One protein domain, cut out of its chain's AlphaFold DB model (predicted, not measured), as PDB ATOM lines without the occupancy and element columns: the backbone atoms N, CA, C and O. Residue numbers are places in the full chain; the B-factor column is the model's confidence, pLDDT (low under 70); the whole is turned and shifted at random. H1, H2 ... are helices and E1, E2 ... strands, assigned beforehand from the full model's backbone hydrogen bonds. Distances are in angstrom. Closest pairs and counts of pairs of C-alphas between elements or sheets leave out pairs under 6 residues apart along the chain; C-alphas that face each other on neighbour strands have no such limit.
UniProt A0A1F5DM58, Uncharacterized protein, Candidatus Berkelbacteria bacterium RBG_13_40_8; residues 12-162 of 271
ATOM      1  N   ARG A  12     208.955 170.633 206.092       82.31
ATOM      2  CA  ARG A  12     208.654 170.169 207.461       82.31
ATOM      3  C   ARG A  12     209.908 169.563 208.102       82.31
ATOM      4  O   ARG A  12     210.585 168.769 207.445       82.31
ATOM      5  N   ALA A  13     210.191 169.877 209.367       76.81
ATOM      6  CA  ALA A  13     211.400 169.402 210.048       76.81
ATOM      7  C   ALA A  13     211.507 167.876 210.085       76.81
ATOM      8  O   ALA A  13     212.553 167.333 209.747       76.81
ATOM      9  N   TYR A  14     210.400 167.182 210.359       72.75
ATOM     10  CA  TYR A  14     210.331 165.719 210.287       72.75
ATOM     11  C   TYR A  14     210.762 165.168 208.913       72.75
ATOM     12  O   TYR A  14     211.493 164.184 208.823       72.75
ATOM     13  N   SER A  15     210.343 165.814 207.817       78.25
ATOM     14  CA  SER A  15     210.732 165.398 206.465       78.25
ATOM     15  C   SER A  15     212.215 165.641 206.204       78.25
ATOM     16  O   SER A  15     212.875 164.763 205.656       78.25
ATOM     17  N   VAL A  16     212.746 166.797 206.620       79.00
ATOM     18  CA  VAL A  16     214.180 167.102 206.507       79.00
ATOM     19  C   VAL A  16     214.996 166.086 207.292       79.00
ATOM     20  O   VAL A  16     215.882 165.473 206.712       79.00
ATOM     21  N   TYR A  17     214.636 165.824 208.548       73.81
ATOM     22  CA  TYR A  17     215.281 164.812 209.382       73.81
ATOM     23  C   TYR A  17     215.347 163.453 208.675       73.81
ATOM     24  O   TYR A  17     216.430 162.894 208.529       73.81
ATOM     25  N   ARG A  18     214.224 162.974 208.115       72.12
ATOM     26  CA  ARG A  18     214.197 161.734 207.318       72.12
ATOM     27  C   ARG A  18     215.159 161.762 206.135       72.12
ATOM     28  O   ARG A  18     215.755 160.736 205.819       72.12
ATOM     29  N   TYR A  19     215.305 162.899 205.461       81.62
ATOM     30  CA  TYR A  19     216.234 163.033 204.339       81.62
ATOM     31  C   TYR A  19     217.697 163.034 204.768       81.62
ATOM     32  O   TYR A  19     218.522 162.502 204.031       81.62
ATOM     33  N   LEU A  20     218.009 163.580 205.942       73.88
ATOM     34  CA  LEU A  20     219.361 163.568 206.495       73.88
ATOM     35  C   LEU A  20     219.748 162.152 206.949       73.88
ATOM     36  O   LEU A  20     220.752 161.625 206.486       73.88
ATOM     37  N   ILE A  21     218.913 161.485 207.758       68.81
ATOM     38  CA  ILE A  21     219.229 160.140 208.286       68.81
ATOM     39  C   ILE A  21     219.282 159.057 207.202       68.81
ATOM     40  O   ILE A  21     220.005 158.082 207.342       68.81
ATOM     41  N   SER A  22     218.520 159.215 206.113       73.81
ATOM     42  CA  SER A  22     218.542 158.268 204.989       73.81
ATOM     43  C   SER A  22     219.704 158.509 204.020       73.81
ATOM     44  O   SER A  22     219.763 157.860 202.978       73.81
ATOM     45  N   GLY A  23     220.579 159.487 204.295       74.12
ATOM     46  CA  GLY A  23     221.632 159.909 203.369       74.12
ATOM     47  C   GLY A  23     221.083 160.499 202.066       74.12
ATOM     48  O   GLY A  23     221.789 160.595 201.060       74.12
ATOM     49  N   LYS A  24     219.795 160.880 202.031       80.75
ATOM     50  CA  LYS A  24     219.187 161.455 200.830       80.75
ATOM     51  C   LYS A  24     219.733 162.850 200.547       80.75
ATOM     52  O   LYS A  24     219.805 163.224 199.379       80.75
ATOM     53  N   LEU A  25     220.079 163.611 201.574       80.75
ATOM     54  CA  LEU A  25     220.766 164.888 201.441       80.75
ATOM     55  C   LEU A  25     222.186 164.729 201.961       80.75
ATOM     56  O   LEU A  25     222.370 164.313 203.098       80.75
ATOM     57  N   ASP A  26     223.159 165.082 201.129       80.38
ATOM     58  CA  ASP A  26     224.534 165.273 201.575       80.38
ATOM     59  C   ASP A  26     224.640 166.674 202.177       80.38
ATOM     60  O   ASP A  26     224.303 167.679 201.531       80.38
ATOM     61  N   PHE A  27     225.037 166.729 203.440       81.00
ATOM     62  CA  PHE A  27     224.999 167.942 204.229       81.00
ATOM     63  C   PHE A  27     226.185 168.032 205.175       81.00
ATOM     64  O   PHE A  27     226.688 167.037 205.688       81.00
ATOM     65  N   THR A  28     226.573 169.269 205.449       72.62
ATOM     66  CA  THR A  28     227.467 169.615 206.541       72.62
ATOM     67  C   THR A  28     226.625 170.302 207.613       72.62
ATOM     68  O   THR A  28     225.959 171.302 207.310       72.62
ATOM     69  N   PRO A  29     226.591 169.804 208.861       66.56
ATOM     70  CA  PRO A  29     225.940 170.529 209.943       66.56
ATOM     71  C   PRO A  29     226.597 171.902 210.095       66.56
ATOM     72  O   PRO A  29     227.823 172.033 210.058       66.56
ATOM     73  N   VAL A  30     225.791 172.956 210.261       58.41
ATOM     74  CA  VAL A  30     226.331 174.296 210.516       58.41
ATOM     75  C   VAL A  30     226.732 174.363 211.983       58.41
ATOM     76  O   VAL A  30     226.022 174.907 212.834       58.41
ATOM     77  N   LYS A  31     227.897 173.777 212.269       59.00
ATOM     78  CA  LYS A  31     228.531 173.737 213.586       59.00
ATOM     79  C   LYS A  31     227.515 173.308 214.665       59.00
ATOM     80  O   LYS A  31     227.084 172.169 214.663       59.00
ATOM     81  N   ARG A  32     227.127 174.208 215.576       50.28
ATOM     82  CA  ARG A  32     226.265 173.921 216.746       50.28
ATOM     83  C   ARG A  32     224.884 174.559 216.641       50.28
ATOM     84  O   ARG A  32     224.299 174.981 217.632       50.28
ATOM     85  N   THR A  33     224.409 174.736 215.422       54.50
ATOM     86  CA  THR A  33     223.062 175.234 215.167       54.50
ATOM     87  C   THR A  33     222.229 174.095 214.618       54.50
ATOM     88  O   THR A  33     222.761 173.143 214.054       54.50
ATOM     89  N   ALA A  34     220.909 174.222 214.712       60.22
ATOM     90  CA  ALA A  34     220.021 173.311 214.007       60.22
ATOM     91  C   ALA A  34     219.923 173.586 212.498       60.22
ATOM     92  O   ALA A  34     219.139 172.929 211.810       60.22
ATOM     93  N   ALA A  35     220.727 174.518 211.970       71.06
ATOM     94  CA  ALA A  35     220.867 174.741 210.544       71.06
ATOM     95  C   ALA A  35     221.832 173.730 209.907       71.06
ATOM     96  O   ALA A  35     222.827 173.309 210.500       71.06
ATOM     97  N   VAL A  36     221.557 173.374 208.655       77.44
ATOM     98  CA  VAL A  36     222.410 172.477 207.863       77.44
ATOM     99  C   VAL A  36     222.752 173.119 206.527       77.44
ATOM    100  O   VAL A  36     221.927 173.809 205.934       77.44
ATOM    101  N   TYR A  37     223.974 172.903 206.056       77.56
ATOM    102  CA  TYR A  37     224.454 173.340 204.751       77.56
ATOM    103  C   TYR A  37     224.424 172.162 203.781       77.56
ATOM    104  O   TYR A  37     224.922 171.091 204.111       77.56
ATOM    105  N   LEU A  38     223.848 172.333 202.592       82.19
ATOM    106  CA  LEU A  38     223.781 171.257 201.602       82.19
ATOM    107  C   LEU A  38     225.031 171.231 200.720       82.19
ATOM    108  O   LEU A  38     225.289 172.165 199.958       82.19
ATOM    109  N   ASN A  39     225.763 170.121 200.770       73.00
ATOM    110  CA  ASN A  39     226.992 169.908 200.002       73.00
ATOM    111  C   ASN A  39     226.703 169.583 198.526       73.00
ATOM    112  O   ASN A  39     227.513 169.880 197.643       73.00
ATOM    113  N   SER A  40     225.522 169.024 198.239       77.75
ATOM    114  CA  SER A  40     225.055 168.711 196.888       77.75
ATOM    115  C   SER A  40     223.582 169.076 196.681       77.75
ATOM    116  O   SER A  40     222.826 169.280 197.629       77.75
ATOM    117  N   GLY A  41     223.183 169.209 195.413       85.19
ATOM    118  CA  GLY A  41     221.806 169.512 195.040       85.19
ATOM    119  C   GLY A  41     220.987 168.240 194.827       85.19
ATOM    120  O   GLY A  41     221.459 167.312 194.172       85.19
ATOM    121  N   ARG A  42     219.754 168.187 195.348       87.56
ATOM    122  CA  ARG A  42     218.857 167.022 195.215       87.56
ATOM    123  C   ARG A  42     217.382 167.400 195.195       87.56
ATOM    124  O   ARG A  42     216.940 168.346 195.839       87.56
ATOM    125  N   ASN A  43     216.596 166.564 194.519       88.56
ATOM    126  CA  ASN A  43     215.139 166.606 194.582       88.56
ATOM    127  C   ASN A  43     214.618 165.941 195.864       88.56
ATOM    128  O   ASN A  43     214.910 164.776 196.154       88.56
ATOM    129  N   VAL A  44     213.783 166.666 196.604       87.06
ATOM    130  CA  VAL A  44     213.060 166.159 197.772       87.06
ATOM    131  C   VAL A  44     211.560 166.211 197.541       87.06
ATOM    132  O   VAL A  44     211.051 167.057 196.809       87.06
ATOM    133  N   TYR A  45     210.845 165.299 198.187       85.19
ATOM    134  CA  TYR A  45     209.391 165.292 198.163       85.19
ATOM    135  C   TYR A  45     208.862 166.162 199.308       85.19
ATOM    136  O   TYR A  45     209.467 166.263 200.374       85.19
ATOM    137  N   GLN A  46     207.741 166.829 199.115       83.50
ATOM    138  CA  GLN A  46     207.088 167.614 200.152       83.50
ATOM    139  C   GLN A  46     205.613 167.273 200.144       83.50
ATOM    140  O   GLN A  46     205.012 167.178 199.079       83.50
ATOM    141  N   THR A  47     205.027 167.132 201.331       81.06
ATOM    142  CA  THR A  47     203.578 166.990 201.481       81.06
ATOM    143  C   THR A  47     203.051 167.954 202.519       81.06
ATOM    144  O   THR A  47     203.678 168.122 203.567       81.06
ATOM    145  N   TRP A  48     201.883 168.526 202.260       84.75
ATOM    146  CA  TRP A  48     201.200 169.407 203.198       84.75
ATOM    147  C   TRP A  48     199.686 169.302 203.053       84.75
ATOM    148  O   TRP A  48     199.184 168.782 202.057       84.75
ATOM    149  N   LEU A  49     198.973 169.764 204.073       83.81
ATOM    150  CA  LEU A  49     197.519 169.843 204.058       83.81
ATOM    151  C   LEU A  49     197.097 171.203 203.505       83.81
ATOM    152  O   LEU A  49     197.729 172.221 203.786       83.81
ATOM    153  N   VAL A  50     196.050 171.203 202.689       84.50
ATOM    154  CA  VAL A  50     195.402 172.410 202.183       84.50
ATOM    155  C   VAL A  50     193.909 172.263 202.402       84.50
ATOM    156  O   VAL A  50     193.332 171.234 202.056       84.50
ATOM    157  N   ARG A  51     193.297 173.309 202.942       82.38
ATOM    158  CA  ARG A  51     191.849 173.449 203.035       82.38
ATOM    159  C   ARG A  51     191.384 174.347 201.896       82.38
ATOM    160  O   ARG A  51     191.977 175.406 201.675       82.38
ATOM    161  N   ASP A  52     190.408 173.887 201.123       76.12
ATOM    162  CA  ASP A  52     189.820 174.700 200.062       76.12
ATOM    163  C   ASP A  52     188.761 175.617 200.675       76.12
ATOM    164  O   ASP A  52     188.014 175.184 201.549       76.12
ATOM    165  N   LYS A  53     188.669 176.872 200.227       71.00
ATOM    166  CA  LYS A  53     187.703 177.832 200.799       71.00
ATOM    167  C   LYS A  53     186.245 177.454 200.513       71.00
ATOM    168  O   LYS A  53     185.347 177.986 201.144       71.00
ATOM    169  N   LYS A  54     186.012 176.592 199.519       68.81
ATOM    170  CA  LYS A  54     184.675 176.147 199.094       68.81
ATOM    171  C   LYS A  54     184.276 174.777 199.649       68.81
ATOM    172  O   LYS A  54     183.113 174.416 199.565       68.81
ATOM    173  N   ASP A  55     185.240 174.013 200.151       66.25
ATOM    174  CA  ASP A  55     185.078 172.627 200.604       66.25
ATOM    175  C   ASP A  55     185.821 172.499 201.935       66.25
ATOM    176  O   ASP A  55     186.921 171.947 202.051       66.25
ATOM    177  N   GLU A  56     185.247 173.182 202.921       64.25
ATOM    178  CA  GLU A  56     185.837 173.423 204.228       64.25
ATOM    179  C   GLU A  56     185.921 172.157 205.093       64.25
ATOM    180  O   GLU A  56     186.712 172.117 206.032       64.25
ATOM    181  N   GLU A  57     185.160 171.115 204.773       65.00
ATOM    182  CA  GLU A  57     185.064 169.902 205.592       65.00
ATOM    183  C   GLU A  57     186.168 168.879 205.302       65.00
ATOM    184  O   GLU A  57     186.450 168.012 206.129       65.00
ATOM    185  N   LYS A  58     186.826 168.954 204.135       74.56
ATOM    186  CA  LYS A  58     187.781 167.922 203.700       74.56
ATOM    187  C   LYS A  58     189.139 168.517 203.340       74.56
ATOM    188  O   LYS A  58     189.387 168.848 202.177       74.56
ATOM    189  N   PRO A  59     190.080 168.607 204.299       81.56
ATOM    190  CA  PRO A  59     191.440 169.006 203.976       81.56
ATOM    191  C   PRO A  59     192.085 167.989 203.028       81.56
ATOM    192  O   PRO A  59     192.085 166.777 203.253       81.56
ATOM    193  N   LYS A  60     192.662 168.500 201.941       83.69
ATOM    194  CA  LYS A  60     193.307 167.713 200.887       83.69
ATOM    195  C   LYS A  60     194.811 167.693 201.123       83.69
ATOM    196  O   LYS A  60     195.435 168.725 201.381       83.69
ATOM    197  N   ARG A  61     195.426 166.517 200.991       83.25
ATOM    198  CA  ARG A  61     196.887 166.387 201.021       83.25
ATOM    199  C   ARG A  61     197.450 166.746 199.651       83.25
ATOM    200  O   ARG A  61     197.198 166.047 198.675       83.25
ATOM    201  N   LYS A  62     198.238 167.816 199.581       85.31
ATOM    202  CA  LYS A  62     199.027 168.156 198.396       85.31
ATOM    203  C   LYS A  62     200.434 167.604 198.515       85.31
ATOM    204  O   LYS A  62     200.955 167.402 199.615       85.31
ATOM    205  N   TYR A  63     201.040 167.393 197.359       85.06
ATOM    206  CA  TYR A  63     202.425 166.998 197.252       85.06
ATOM    207  C   TYR A  63     203.142 167.751 196.139       85.06
ATOM    208  O   TYR A  63     202.530 168.171 195.160       85.06
ATOM    209  N   ALA A  64     204.450 167.912 196.296       84.44
ATOM    210  CA  ALA A  64     205.314 168.443 195.257       84.44
ATOM    211  C   ALA A  64     206.731 167.898 195.400       84.44
ATOM    212  O   ALA A  64     207.193 167.599 196.502       84.44
ATOM    213  N   THR A  65     207.438 167.847 194.277       84.81
ATOM    214  CA  THR A  65     208.888 167.672 194.260       84.81
ATOM    215  C   THR A  65     209.545 169.049 194.223       84.81
ATOM    216  O   THR A  65     209.216 169.894 193.383       84.81
ATOM    217  N   THR A  66     210.471 169.287 195.145       84.62
ATOM    218  CA  THR A  66     211.227 170.534 195.259       84.62
ATOM    219  C   THR A  66     212.707 170.223 195.135       84.62
ATOM    220  O   THR A  66     213.230 169.363 195.841       84.62
ATOM    221  N   TYR A  67     213.375 170.924 194.226       85.38
ATOM    222  CA  TYR A  67     214.821 170.855 194.101       85.38
ATOM    223  C   TYR A  67     215.467 171.719 195.183       85.38
ATOM    224  O   TYR A  67     215.156 172.905 195.293       85.38
ATOM    225  N   LEU A  68     216.353 171.122 195.976       86.50
ATOM    226  CA  LEU A  68     217.219 171.823 196.914       86.50
ATOM    227  C   LEU A  68     218.575 172.011 196.245       86.50
ATOM    228  O   LEU A  68     219.214 171.033 195.861       86.50
ATOM    229  N   GLY A  69     218.988 173.264 196.063       77.88
ATOM    230  CA  GLY A  69     220.260 173.592 195.426       77.88
ATOM    231  C   GLY A  69     221.466 173.246 196.300       77.88
ATOM    232  O   GLY A  69     221.401 173.311 197.525       77.88
ATOM    233  N   LYS A  70     222.596 172.936 195.659       82.56
ATOM    234  CA  LYS A  70     223.898 172.887 196.335       82.56
ATOM    235  C   LYS A  70     224.220 174.258 196.934       82.56
ATOM    236  O   LYS A  70     223.997 175.284 196.290       82.56
ATOM    237  N   GLY A  71     224.802 174.266 198.126       74.62
ATOM    238  CA  GLY A  71     225.300 175.469 198.777       74.62
ATOM    239  C   GLY A  71     224.245 176.304 199.497       74.62
ATOM    240  O   GLY A  71     224.540 177.432 199.891       74.62
ATOM    241  N   ILE A  72     223.027 175.781 199.661       81.50
ATOM    242  CA  ILE A  72     221.986 176.431 200.459       81.50
ATOM    243  C   ILE A  72     222.072 175.992 201.920       81.50
ATOM    244  O   ILE A  72     222.422 174.853 202.233       81.50
ATOM    245  N   PHE A  73     221.669 176.891 202.803       78.00
ATOM    246  CA  PHE A  73     221.391 176.614 204.198       78.00
ATOM    247  C   PHE A  73     219.918 176.253 204.362       78.00
ATOM    248  O   PHE A  73     219.030 176.943 203.856       78.00
ATOM    249  N   LEU A  74     219.651 175.189 205.102       82.62
ATOM    250  CA  LEU A  74     218.336 174.911 205.646       82.62
ATOM    251  C   LEU A  74     218.331 175.411 207.084       82.62
ATOM    252  O   LEU A  74     219.123 174.942 207.897       82.62
ATOM    253  N   ILE A  75     217.423 176.334 207.402       76.94
ATOM    254  CA  ILE A  75     217.358 176.973 208.722       76.94
ATOM    255  C   ILE A  75     216.020 176.673 209.391       76.94
ATOM    256  O   ILE A  75     214.983 176.911 208.760       76.94
ATOM    257  N   PRO A  76     216.023 176.185 210.641       74.88
ATOM    258  CA  PRO A  76     214.804 175.854 211.365       74.88
ATOM    259  C   PRO A  76     214.005 177.116 211.705       74.88
ATOM    260  O   PRO A  76     214.558 178.070 212.224       74.88
ATOM    261  N   ILE A  77     212.702 177.119 211.454       74.19
ATOM    262  CA  ILE A  77     211.778 178.202 211.799       74.19
ATOM    263  C   ILE A  77     210.465 177.638 212.325       74.19
ATOM    264  O   ILE A  77     209.993 176.604 211.846       74.19
ATOM    265  N   TRP A  78     209.836 178.361 213.245       74.75
ATOM    266  CA  TRP A  78     208.465 178.091 213.657       74.75
ATOM    267  C   TRP A  78     207.486 178.827 212.764       74.75
ATOM    268  O   TRP A  78     207.606 180.028 212.533       74.75
ATOM    269  N   ILE A  79     206.505 178.091 212.255       82.06
ATOM    270  CA  ILE A  79     205.425 178.637 211.438       82.06
ATOM    271  C   ILE A  79     204.112 178.322 212.140       82.06
ATOM    272  O   ILE A  79     203.897 177.172 212.518       82.06
ATOM    273  N   GLY A  80     203.245 179.324 212.291       83.62
ATOM    274  CA  GLY A  80     201.901 179.132 212.834       83.62
ATOM    275  C   GLY A  80     201.141 178.041 212.078       83.62
ATOM    276  O   GLY A  80     201.184 177.975 210.845       83.62
ATOM    277  N   VAL A  81     200.491 177.163 212.829       85.19
ATOM    278  CA  VAL A  81     199.608 176.124 212.308       85.19
ATOM    279  C   VAL A  81     198.183 176.607 212.526       85.19
ATOM    280  O   VAL A  81     197.846 176.949 213.653       85.19
ATOM    281  N   PRO A  82     197.351 176.664 211.479       88.31
ATOM    282  CA  PRO A  82     195.977 177.110 211.640       88.31
ATOM    283  C   PRO A  82     195.165 176.087 212.445       88.31
ATOM    284  O   PRO A  82     195.371 174.880 212.289       88.31
ATOM    285  N   ASP A  83     194.201 176.565 213.232       88.75
ATOM    286  CA  ASP A  83     193.416 175.743 214.166       88.75
ATOM    287  C   ASP A  83     192.726 174.561 213.485       88.75
ATOM    288  O   ASP A  83     192.792 173.437 213.975       88.75
ATOM    289  N   TRP A  84     192.189 174.768 212.278       88.62
ATOM    290  CA  TRP A  84     191.568 173.690 211.500       88.62
ATOM    291  C   TRP A  84     192.535 172.530 211.216       88.62
ATOM    292  O   TRP A  84     192.118 171.375 211.139       88.62
ATOM    293  N   GLU A  85     193.835 172.806 211.028       88.25
ATOM    294  CA  GLU A  85     194.826 171.752 210.789       88.25
ATOM    295  C   GLU A  85     195.080 170.977 212.088       88.25
ATOM    296  O   GLU A  85     195.271 169.764 212.043       88.25
ATOM    297  N   ILE A  86     195.025 171.645 213.242       90.00
ATOM    298  CA  ILE A  86     195.146 171.012 214.559       90.00
ATOM    299  C   ILE A  86     193.927 170.143 214.867       90.00
ATOM    300  O   ILE A  86     194.094 168.984 215.246       90.00
ATOM    301  N   GLU A  87     192.717 170.658 214.656       88.62
ATOM    302  CA  GLU A  87     191.468 169.908 214.818       88.62
ATOM    303  C   GLU A  87     191.441 168.671 213.922       88.62
ATOM    304  O   GLU A  87     191.156 167.566 214.387       88.62
ATOM    305  N   PHE A  88     191.827 168.825 212.653       87.75
ATOM    306  CA  PHE A  88     191.935 167.701 211.731       87.75
ATOM    307  C   PHE A  88     192.934 166.649 212.225       87.75
ATOM    308  O   PHE A  88     192.638 165.458 212.191       87.75
ATOM    309  N   LEU A  89     194.119 167.055 212.691       84.25
ATOM    310  CA  LEU A  89     195.124 166.111 213.188       84.25
ATOM    311  C   LEU A  89     194.661 165.381 214.458       84.25
ATOM    312  O   LEU A  89     194.958 164.198 214.602       84.25
ATOM    313  N   LYS A  90     193.909 166.052 215.341       85.81
ATOM    314  CA  LYS A  90     193.353 165.459 216.570       85.81
ATOM    315  C   LYS A  90     192.186 164.499 216.304       85.81
ATOM    316  O   LYS A  90     191.991 163.560 217.066       85.81
ATOM    317  N   THR A  91     191.420 164.712 215.235       85.38
ATOM    318  CA  THR A  91     190.209 163.926 214.924       85.38
ATOM    319  C   THR A  91     190.440 162.822 213.890       85.38
ATOM    320  O   THR A  91     189.726 161.819 213.883       85.38
ATOM    321  N   ASN A  92     191.451 162.949 213.026       81.19
ATOM    322  CA  ASN A  92     191.700 161.995 211.950       81.19
ATOM    323  C   ASN A  92     192.194 160.640 212.476       81.19
ATOM    324  O   ASN A  92     193.285 160.537 213.029       81.19
ATOM    325  N   GLU A  93     191.451 159.570 212.200       79.44
ATOM    326  CA  GLU A  93     191.739 158.223 212.712       79.44
ATOM    327  C   GLU A  93     193.148 157.698 212.420       79.44
ATOM    328  O   GLU A  93     193.688 156.932 213.213       79.44
ATOM    329  N   LYS A  94     193.776 158.133 211.321       73.62
ATOM    330  CA  LYS A  94     195.115 157.672 210.926       73.62
ATOM    331  C   LYS A  94     196.239 158.327 211.723       73.62
ATOM    332  O   LYS A  94     197.351 157.809 211.721       73.62
ATOM    333  N   VAL A  95     195.988 159.488 212.327       71.62
ATOM    334  CA  VAL A  95     197.028 160.312 212.967       71.62
ATOM    335  C   VAL A  95     196.645 160.832 214.353       71.62
ATOM    336  O   VAL A  95     197.521 161.349 215.034       71.62
ATOM    337  N   LYS A  96     195.402 160.628 214.812       74.81
ATOM    338  CA  LYS A  96     194.893 161.095 216.115       74.81
ATOM    339  C   LYS A  96     195.702 160.604 217.318       74.81
ATOM    340  O   LYS A  96     195.789 161.295 218.322       74.81
ATOM    341  N   ASN A  97     196.323 159.431 217.195       72.62
ATOM    342  CA  ASN A  97     197.151 158.836 218.248       72.62
ATOM    343  C   ASN A  97     198.626 159.260 218.168       72.62
ATOM    344  O   ASN A  97     199.423 158.838 218.999       72.62
ATOM    345  N   ILE A  98     199.015 160.046 217.160       71.12
ATOM    346  CA  ILE A  98     200.382 160.546 217.017       71.12
ATOM    347  C   ILE A  98     200.469 161.877 217.768       71.12
ATOM    348  O   ILE A  98     199.788 162.831 217.380       71.12
ATOM    349  N   PRO A  99     201.318 161.991 218.807       71.81
ATOM    350  CA  PRO A  99     201.521 163.254 219.499       71.81
ATOM    351  C   PRO A  99     201.908 164.369 218.521       71.81
ATOM    352  O   PRO A  99     202.773 164.183 217.661       71.81
ATOM    353  N   LEU A 100     201.310 165.553 218.679       71.50
ATOM    354  CA  LEU A 100     201.604 166.717 217.832       71.50
ATOM    355  C   LEU A 100     203.107 167.052 217.815       71.50
ATOM    356  O   LEU A 100     203.647 167.408 216.766       71.50
ATOM    357  N   THR A 101     203.805 166.820 218.928       64.94
ATOM    358  CA  THR A 101     205.262 166.982 219.051       64.94
ATOM    359  C   THR A 101     206.040 166.085 218.086       64.94
ATOM    360  O   THR A 101     207.002 166.546 217.473       64.94
ATOM    361  N   GLN A 102     205.590 164.849 217.841       65.69
ATOM    362  CA  GLN A 102     206.198 163.944 216.851       65.69
ATOM    363  C   GLN A 102     205.958 164.404 215.406       65.69
ATOM    364  O   GLN A 102     206.732 164.085 214.502       65.69
ATOM    365  N   LEU A 103     204.914 165.206 215.178       67.75
ATOM    366  CA  LEU A 103     204.668 165.894 213.907       67.75
ATOM    367  C   LEU A 103     205.452 167.215 213.792       67.75
ATOM    368  O   LEU A 103     205.304 167.938 212.800       67.75
ATOM    369  N   GLY A 104     206.289 167.527 214.788       70.31
ATOM    370  CA  GLY A 104     207.042 168.769 214.896       70.31
ATOM    371  C   GLY A 104     206.158 169.976 215.202       70.31
ATOM    372  O   GLY A 104     206.501 171.076 214.781       70.31
ATOM    373  N   ILE A 105     205.006 169.774 215.847       75.50
ATOM    374  CA  ILE A 105     204.064 170.824 216.241       75.50
ATOM    375  C   ILE A 105     204.111 170.973 217.761       75.50
ATOM    376  O   ILE A 105     203.983 169.990 218.485       75.50
ATOM    377  N   ALA A 106     204.277 172.202 218.231       74.88
ATOM    378  CA  ALA A 106     204.290 172.554 219.642       74.88
ATOM    379  C   ALA A 106     203.390 173.768 219.883       74.88
ATOM    380  O   ALA A 106     203.145 174.559 218.970       74.88
ATOM    381  N   GLU A 107     202.877 173.882 221.099       75.81
ATOM    382  CA  GLU A 107     202.068 175.014 221.536       75.81
ATOM    383  C   GLU A 107     202.962 176.061 222.203       75.81
ATOM    384  O   GLU A 107     203.813 175.727 223.025       75.81
ATOM    385  N   PHE A 108     202.777 177.321 221.823       71.50
ATOM    386  CA  PHE A 108     203.523 178.470 222.318       71.50
ATOM    387  C   PHE A 108     202.559 179.631 222.520       71.50
ATOM    388  O   PHE A 108     201.947 180.069 221.551       71.50
ATOM    389  N   ASN A 109     202.442 180.157 223.742       74.75
ATOM    390  CA  ASN A 109     201.547 181.283 224.050       74.75
ATOM    391  C   ASN A 109     200.118 181.071 223.506       74.75
ATOM    392  O   ASN A 109     199.558 181.960 222.868       74.75
ATOM    393  N   SER A 110     199.565 179.868 223.705       78.19
ATOM    394  CA  SER A 110     198.246 179.446 223.199       78.19
ATOM    395  C   SER A 110     198.113 179.368 221.668       78.19
ATOM    396  O   SER A 110     197.007 179.239 221.150       78.19
ATOM    397  N   GLU A 111     199.222 179.418 220.923       81.19
ATOM    398  CA  GLU A 111     199.255 179.204 219.474       81.19
ATOM    399  C   GLU A 111     200.011 177.921 219.123       81.19
ATOM    400  O   GLU A 111     201.144 177.696 219.559       81.19
ATOM    401  N   PHE A 112     199.452 177.104 218.230       82.06
ATOM    402  CA  PHE A 112     200.191 175.974 217.676       82.06
ATOM    403  C   PHE A 112     201.158 176.433 216.588       82.06
ATOM    404  O   PHE A 112     200.790 177.101 215.620       82.06
ATOM    405  N   ARG A 113     202.416 176.012 216.695       81.94
ATOM    406  CA  ARG A 113     203.456 176.277 215.699       81.94
ATOM    407  C   ARG A 113     204.131 174.988 215.278       81.94
ATOM    408  O   ARG A 113     204.310 174.069 216.066       81.94
ATOM    409  N   ARG A 114     204.535 174.925 214.012       82.81
ATOM    410  CA  ARG A 114     205.239 173.795 213.407       82.81
ATOM    411  C   ARG A 114     206.672 174.162 213.079       82.81
ATOM    412  O   ARG A 114     206.909 175.152 212.382       82.81
ATOM    413  N   LEU A 115     207.601 173.299 213.476       76.56
ATOM    414  CA  LEU A 115     208.992 173.401 213.083       76.56
ATOM    415  C   LEU A 115     209.138 173.031 211.602       76.56
ATOM    416  O   LEU A 115     208.852 171.912 211.155       76.56
ATOM    417  N   CYS A 116     209.609 173.998 210.831       83.56
ATOM    418  CA  CYS A 116     209.928 173.866 209.422       83.56
ATOM    419  C   CYS A 116     211.371 174.304 209.165       83.56
ATOM    420  O   CYS A 116     212.007 174.902 210.015       83.56
ATOM    421  N   TYR A 117     211.880 174.045 207.970       83.31
ATOM    422  CA  TYR A 117     213.151 174.524 207.466       83.31
ATOM    423  C   TYR A 117     212.899 175.439 206.278       83.31
ATOM    424  O   TYR A 117     212.252 175.058 205.294       83.31
ATOM    425  N   THR A 118     213.425 176.653 206.369       83.25
ATOM    426  CA  THR A 118     213.472 177.572 205.240       83.25
ATOM    427  C   THR A 118     214.780 177.415 204.479       83.25
ATOM    428  O   THR A 118     215.808 177.058 205.052       83.25
ATOM    429  N   GLN A 119     214.731 177.687 203.180       83.75
ATOM    430  CA  GLN A 119     215.896 177.652 202.307       83.75
ATOM    431  C   GLN A 119     216.520 179.042 202.262       83.75
ATOM    432  O   GLN A 119     215.854 180.024 201.919       83.75
ATOM    433  N   VAL A 120     217.801 179.120 202.596       75.25
ATOM    434  CA  VAL A 120     218.550 180.368 202.633       75.25
ATOM    435  C   VAL A 120     219.835 180.200 201.845       75.25
ATOM    436  O   VAL A 120     220.684 179.384 202.163       75.25
ATOM    437  N   GLU A 121     219.995 180.993 200.796       68.19
ATOM    438  CA  GLU A 121     221.172 180.944 199.916       68.19
ATOM    439  C   GLU A 121     222.330 181.837 200.403       68.19
ATOM    440  O   GLU A 121     223.302 182.053 199.680       68.19
ATOM    441  N   ASP A 122     222.178 182.463 201.570       65.25
ATOM    442  CA  ASP A 122     223.038 183.533 202.073       65.25
ATOM    443  C   ASP A 122     223.380 183.332 203.545       65.25
ATOM    444  O   ASP A 122     222.486 183.151 204.368       65.25
ATOM    445  N   LEU A 123     224.665 183.429 203.874       56.75
ATOM    446  CA  LEU A 123     225.160 183.278 205.235       56.75
ATOM    447  C   LEU A 123     224.726 184.441 206.142       56.75
ATOM    448  O   LEU A 123     224.380 184.205 207.293       56.75
ATOM    449  N   GLU A 124     224.654 185.677 205.636       53.66
ATOM    450  CA  GLU A 124     224.196 186.829 206.433       53.66
ATOM    451  C   GLU A 124     222.693 186.770 206.702       53.66
ATOM    452  O   GLU A 124     222.212 187.053 207.800       53.66
ATOM    453  N   HIS A 125     221.913 186.357 205.707       61.38
ATOM    454  CA  HIS A 125     220.511 186.033 205.923       61.38
ATOM    455  C   HIS A 125     220.363 184.858 206.893       61.38
ATOM    456  O   HIS A 125     219.500 184.914 207.765       61.38
ATOM    457  N   ALA A 126     221.232 183.848 206.812       59.81
ATOM    458  CA  ALA A 126     221.209 182.734 207.744       59.81
ATOM    459  C   ALA A 126     221.515 183.170 209.176       59.81
ATOM    460  O   ALA A 126     220.820 182.757 210.103       59.81
ATOM    461  N   ARG A 127     222.485 184.072 209.346       59.19
ATOM    462  CA  ARG A 127     222.851 184.685 210.621       59.19
ATOM    463  C   ARG A 127     221.699 185.497 211.195       59.19
ATOM    464  O   ARG A 127     221.283 185.229 212.313       59.19
ATOM    465  N   ARG A 128     221.124 186.422 210.419       61.75
ATOM    466  CA  ARG A 128     219.972 187.232 210.854       61.75
ATOM    467  C   ARG A 128     218.768 186.380 211.224       61.75
ATOM    468  O   ARG A 128     218.123 186.652 212.227       61.75
ATOM    469  N   MET A 129     218.483 185.341 210.439       62.84
ATOM    470  CA  MET A 129     217.417 184.409 210.779       62.84
ATOM    471  C   MET A 129     217.743 183.659 212.061       62.84
ATOM    472  O   MET A 129     216.890 183.602 212.927       62.84
ATOM    473  N   THR A 130     218.960 183.142 212.217       60.28
ATOM    474  CA  THR A 130     219.367 182.415 213.429       60.28
ATOM    475  C   THR A 130     219.282 183.300 214.670       60.28
ATOM    476  O   THR A 130     218.785 182.837 215.683       60.28
ATOM    477  N   VAL A 131     219.686 184.571 214.586       56.56
ATOM    478  CA  VAL A 131     219.525 185.549 215.676       56.56
ATOM    479  C   VAL A 131     218.048 185.768 215.987       56.56
ATOM    480  O   VAL A 131     217.641 185.576 217.120       56.56
ATOM    481  N   HIS A 132     217.219 186.034 214.977       58.72
ATOM    482  CA  HIS A 132     215.778 186.203 215.175       58.72
ATOM    483  C   HIS A 132     215.105 184.955 215.768       58.72
ATOM    484  O   HIS A 132     214.194 185.049 216.581       58.72
ATOM    485  N   ILE A 133     215.562 183.777 215.355       58.03
ATOM    486  CA  ILE A 133     215.110 182.490 215.863       58.03
ATOM    487  C   ILE A 133     215.559 182.307 217.317       58.03
ATOM    488  O   ILE A 133     214.768 181.835 218.117       58.03
ATOM    489  N   LEU A 134     216.792 182.684 217.670       53.69
ATOM    490  CA  LEU A 134     217.291 182.652 219.047       53.69
ATOM    491  C   LEU A 134     216.535 183.636 219.940       53.69
ATOM    492  O   LEU A 134     216.181 183.259 221.046       53.69
ATOM    493  N   ASP A 135     216.214 184.830 219.448       51.44
ATOM    494  CA  ASP A 135     215.391 185.804 220.170       51.44
ATOM    495  C   ASP A 135     213.967 185.269 220.381       51.44
ATOM    496  O   ASP A 135     213.414 185.362 221.475       51.44
ATOM    497  N   GLN A 136     213.383 184.624 219.362       52.84
ATOM    498  CA  GLN A 136     212.104 183.921 219.496       52.84
ATOM    499  C   GLN A 136     212.199 182.748 220.475       52.84
ATOM    500  O   GLN A 136     211.293 182.553 221.268       52.84
ATOM    501  N   TYR A 137     213.280 181.972 220.443       51.25
ATOM    502  CA  TYR A 137     213.500 180.848 221.352       51.25
ATOM    503  C   TYR A 137     213.848 181.267 222.775       51.25
ATOM    504  O   TYR A 137     213.623 180.478 223.674       51.25
ATOM    505  N   ALA A 138     214.410 182.452 222.991       47.41
ATOM    506  CA  ALA A 138     214.650 183.007 224.318       47.41
ATOM    507  C   ALA A 138     213.359 183.588 224.915       47.41
ATOM    508  O   ALA A 138     213.173 183.567 226.126       47.41
ATOM    509  N   ALA A 139     212.456 184.076 224.060       47.38
ATOM    510  CA  ALA A 139     211.121 184.526 224.445       47.38
ATOM    511  C   ALA A 139     210.124 183.373 224.674       47.38
ATOM    512  O   ALA A 139     209.059 183.583 225.250       47.38
ATOM    513  N   LEU A 140     210.441 182.168 224.197       49.88
ATOM    514  CA  LEU A 140     209.642 180.959 224.367       49.88
ATOM    515  C   LEU A 140     210.356 180.060 225.385       49.88
ATOM    516  O   LEU A 140     211.549 179.842 225.249       49.88
ATOM    517  N   ASP A 141     209.672 179.500 226.382       51.75
ATOM    518  CA  ASP A 141     210.303 178.605 227.371       51.75
ATOM    519  C   ASP A 141     210.603 177.210 226.773       51.75
ATOM    520  O   ASP A 141     210.037 176.178 227.127       51.75
ATOM    521  N   VAL A 142     211.468 177.180 225.758       46.31
ATOM    522  CA  VAL A 142     211.801 175.998 224.946       46.31
ATOM    523  C   VAL A 142     212.684 175.021 225.726       46.31
ATOM    524  O   VAL A 142     212.763 173.839 225.384       46.31
ATOM    525  N   SER A 143     213.282 175.490 226.826       45.91
ATOM    526  CA  SER A 143     213.954 174.702 227.863       45.91
ATOM    527  C   SER A 143     213.087 173.571 228.419       45.91
ATOM    528  O   SER A 143     213.629 172.545 228.826       45.91
ATOM    529  N   ALA A 144     211.761 173.729 228.407       47.00
ATOM    530  CA  ALA A 144     210.818 172.817 229.046       47.00
ATOM    531  C   ALA A 144     210.357 171.626 228.177       47.00
ATOM    532  O   ALA A 144     209.535 170.838 228.640       47.00
ATOM    533  N   MET A 145     210.845 171.453 226.937       49.34
ATOM    534  CA  MET A 145     210.390 170.369 226.043       49.34
ATOM    535  C   MET A 145     211.450 169.264 225.817       49.34
ATOM    536  O   MET A 145     212.324 169.417 224.956       49.34
ATOM    537  N   PRO A 146     211.341 168.096 226.490       47.22
ATOM    538  CA  PRO A 146     212.327 167.007 226.424       47.22
ATOM    539  C   PRO A 146     212.514 166.413 225.023       47.22
ATOM    540  O   PRO A 146     213.632 166.165 224.586       47.22
ATOM    541  N   THR A 147     211.431 166.250 224.262       44.44
ATOM    542  CA  THR A 147     211.465 165.670 222.905       44.44
ATOM    543  C   THR A 147     212.171 166.593 221.910       44.44
ATOM    544  O   THR A 147     212.825 166.146 220.966       44.44
ATOM    545  N   PHE A 148     212.066 167.905 222.140       50.22
ATOM    546  CA  PHE A 148     212.792 168.902 221.369       50.22
ATOM    547  C   PHE A 148     214.246 168.965 221.792       50.22
ATOM    548  O   PHE A 148     215.087 169.003 220.904       50.22
ATOM    549  N   GLN A 149     214.561 168.877 223.088       51.03
ATOM    550  CA  GLN A 149     215.937 168.679 223.535       51.03
ATOM    551  C   GLN A 149     216.553 167.413 222.948       51.03
ATOM    552  O   GLN A 149     217.726 167.458 222.627       51.03
ATOM    553  N   GLU A 150     215.823 166.320 222.734       46.69
ATOM    554  CA  GLU A 150     216.353 165.118 222.079       46.69
ATOM    555  C   GLU A 150     216.599 165.316 220.580       46.69
ATOM    556  O   GLU A 150     217.661 164.935 220.094       46.69
ATOM    557  N   MET A 151     215.687 165.964 219.843       46.28
ATOM    558  CA  MET A 151     215.911 166.311 218.430       46.28
ATOM    559  C   MET A 151     217.044 167.335 218.264       46.28
ATOM    560  O   MET A 151     217.910 167.165 217.407       46.28
ATOM    561  N   PHE A 152     217.078 168.376 219.101       50.59
ATOM    562  CA  PHE A 152     218.155 169.365 219.134       50.59
ATOM    563  C   PHE A 152     219.458 168.744 219.624       50.59
ATOM    564  O   PHE A 152     220.494 169.035 219.055       50.59
ATOM    565  N   SER A 153     219.440 167.858 220.619       46.81
ATOM    566  CA  SER A 153     220.627 167.150 221.111       46.81
ATOM    567  C   SER A 153     221.111 166.103 220.127       46.81
ATOM    568  O   SER A 153     222.309 165.911 220.040       46.81
ATOM    569  N   ALA A 154     220.257 165.454 219.338       41.97
ATOM    570  CA  ALA A 154     220.692 164.599 218.232       41.97
ATOM    571  C   ALA A 154     221.411 165.416 217.144       41.97
ATOM    572  O   ALA A 154     222.353 164.935 216.523       41.97
ATOM    573  N   ILE A 155     221.007 166.676 216.968       43.09
ATOM    574  CA  ILE A 155     221.650 167.647 216.078       43.09
ATOM    575  C   ILE A 155     222.921 168.261 216.714       43.09
ATOM    576  O   ILE A 155     223.904 168.492 216.017       43.09
ATOM    577  N   LEU A 156     222.936 168.497 218.032       41.59
ATOM    578  CA  LEU A 156     224.028 169.126 218.798       41.59
ATOM    579  C   LEU A 156     225.086 168.134 219.315       41.59
ATOM    580  O   LEU A 156     226.220 168.541 219.560       41.59
ATOM    581  N   LYS A 157     224.769 166.836 219.445       41.16
ATOM    582  CA  LYS A 157     225.712 165.743 219.780       41.16
ATOM    583  C   LYS A 157     226.810 165.570 218.720       41.16
ATOM    584  O   LYS A 157     227.734 164.798 218.934       41.16
ATOM    585  N   ALA A 158     226.756 166.343 217.637       41.66
ATOM    586  CA  ALA A 158     227.791 166.467 216.619       41.66
ATOM    587  C   ALA A 158     228.925 167.489 216.932       41.66
ATOM    588  O   ALA A 158     229.618 167.872 216.001       41.66
ATOM    589  N   GLU A 159     229.119 167.933 218.193       34.88
ATOM    590  CA  GLU A 159     230.409 168.296 218.864       34.88
ATOM    591  C   GLU A 159     230.389 169.548 219.790       34.88
ATOM    592  O   GLU A 159     229.856 170.623 219.492       34.88
ATOM    593  N   SER A 160     231.068 169.386 220.938       39.97
ATOM    594  CA  SER A 160     230.957 170.105 222.223       39.97
ATOM    595  C   SER A 160     231.426 171.573 222.290       39.97
ATOM    596  O   SER A 160     232.447 171.931 221.716       39.97
ATOM    597  N   ILE A 161     230.669 172.360 223.081       40.38
ATOM    598  CA  ILE A 161     230.488 173.810 223.396       40.38
ATOM    599  C   ILE A 161     231.675 174.777 223.701       40.38
ATOM    600  O   ILE A 161     231.976 175.727 222.987       40.38
ATOM    601  N   GLY A 162     232.351 174.609 224.834       31.80
ATOM    602  CA  GLY A 162     233.014 175.747 225.499       31.80
ATOM    603  C   GLY A 162     234.279 176.276 224.815       31.80
ATOM    604  O   GLY A 162     234.357 177.445 224.459       31.80
TER     605      GLY A 162
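This is residues 12 to 162 of the 271 residues of an uncharacterized protein of Candidatus Berkelbacteria bacterium RBG_13_40_8 (UniProt A0A1F5DM58). A strongly twisted five-stranded sheet, curled like part of a barrel, has the long helix H4 packed over one face, while a long hairpin, E3 and E4, reaches along the domain. H1 begins beside E7 and has residues near E3 of the hairpin; H2 sits near the hairpin's far end. The printed part has 151 residues, with five named helices and seven named strands in the order H1 E1 E2 E3 E4 E5 H2 H3 E6 E7 H4 H5. The class is mixed; both sheets, E1 - E2 - E5 - E7 - E6 and E3 - E4, are antiparallel. The whole is compact, with a radius of gyration of the C-alphas of 16.3 A and spans of 49 by 35 by 26 A.

H1, residues 13 to 21, begins at C-alpha 13 (211.400, 169.402, 210.048). E1 is residues 27 to 29 and E2 36 to 38. E3, residues 42 to 52, measures 30.4 A, and E4, residues 55 to 68, 32.4 A; E4 bends by 88 degrees at residue 58. E5, residues 73 to 80, measures 21.5 A. H2 is residues 83 to 91, H3 100 to 103 and E6 105 to 108. E7, residues 111 to 120, measures 25.6 A and bends by 52 degrees at residue 115. H4, residues 123 to 139, measures 23.8 A. H5, residues 146 to 156, ends at C-alpha 156 (224.028, 169.126, 218.798).

In the five-stranded sheet, N 28 and O 37 of the hairpin E1 and E2 are 2.8 A apart, N 36 and O 74 of E2 and E5 3.0 A, N 77 and O 116 of E5 and E7 2.7 A, and N 106 and O 113 of the hairpin E6 and E7 2.9 A, within hydrogen-bond range. E5, H2, H3 and E6 make a split strand-helix-strand unit, two strands running the same way with E7 between them in the sheet; its crossover is right-handed. H4 makes two layers with the sheet, a helix on one face: its height over the sheet is 9.1 A, and it lies over E5 and E7, slantwise to the strands at 36 degrees to E5 on the local plane. Its closest C-alpha to E5 is that of Ile 133, 6.8 A from that of Ile 77. H1 is at the sheet's level, with a height over the sheet of 3.3 A; its closest C-alpha to E7 is that of Ala 13, 4.7 A from that of Cys 116. H2 and H3 only graze the sheet. In the hairpin E3 and E4, N 46 and O 64 are 2.8 A apart, within hydrogen-bond range; the closest C-alphas of E3 and H2 are those of Leu 49 and Glu 85, 7.5 A apart. H5 is not on the sheet, but only just, with 4 pairs of C-alphas within 10 A; it is close but not clearly touching H3, the closest C-alphas being those of Thr 101 and Thr 147, 7.4 A apart. In H1, H2, H4 and H5 every O i to N i+4 pair is within hydrogen-bond range; H3 is too short for one.

The two C-alphas farthest apart are those of Lys 54 and Gly 162, 55.1 A. The printed part has no cut and no long link. The mean pLDDT of the printed part is 70.2; 56 residues are under 70, among them residues 121 to 162.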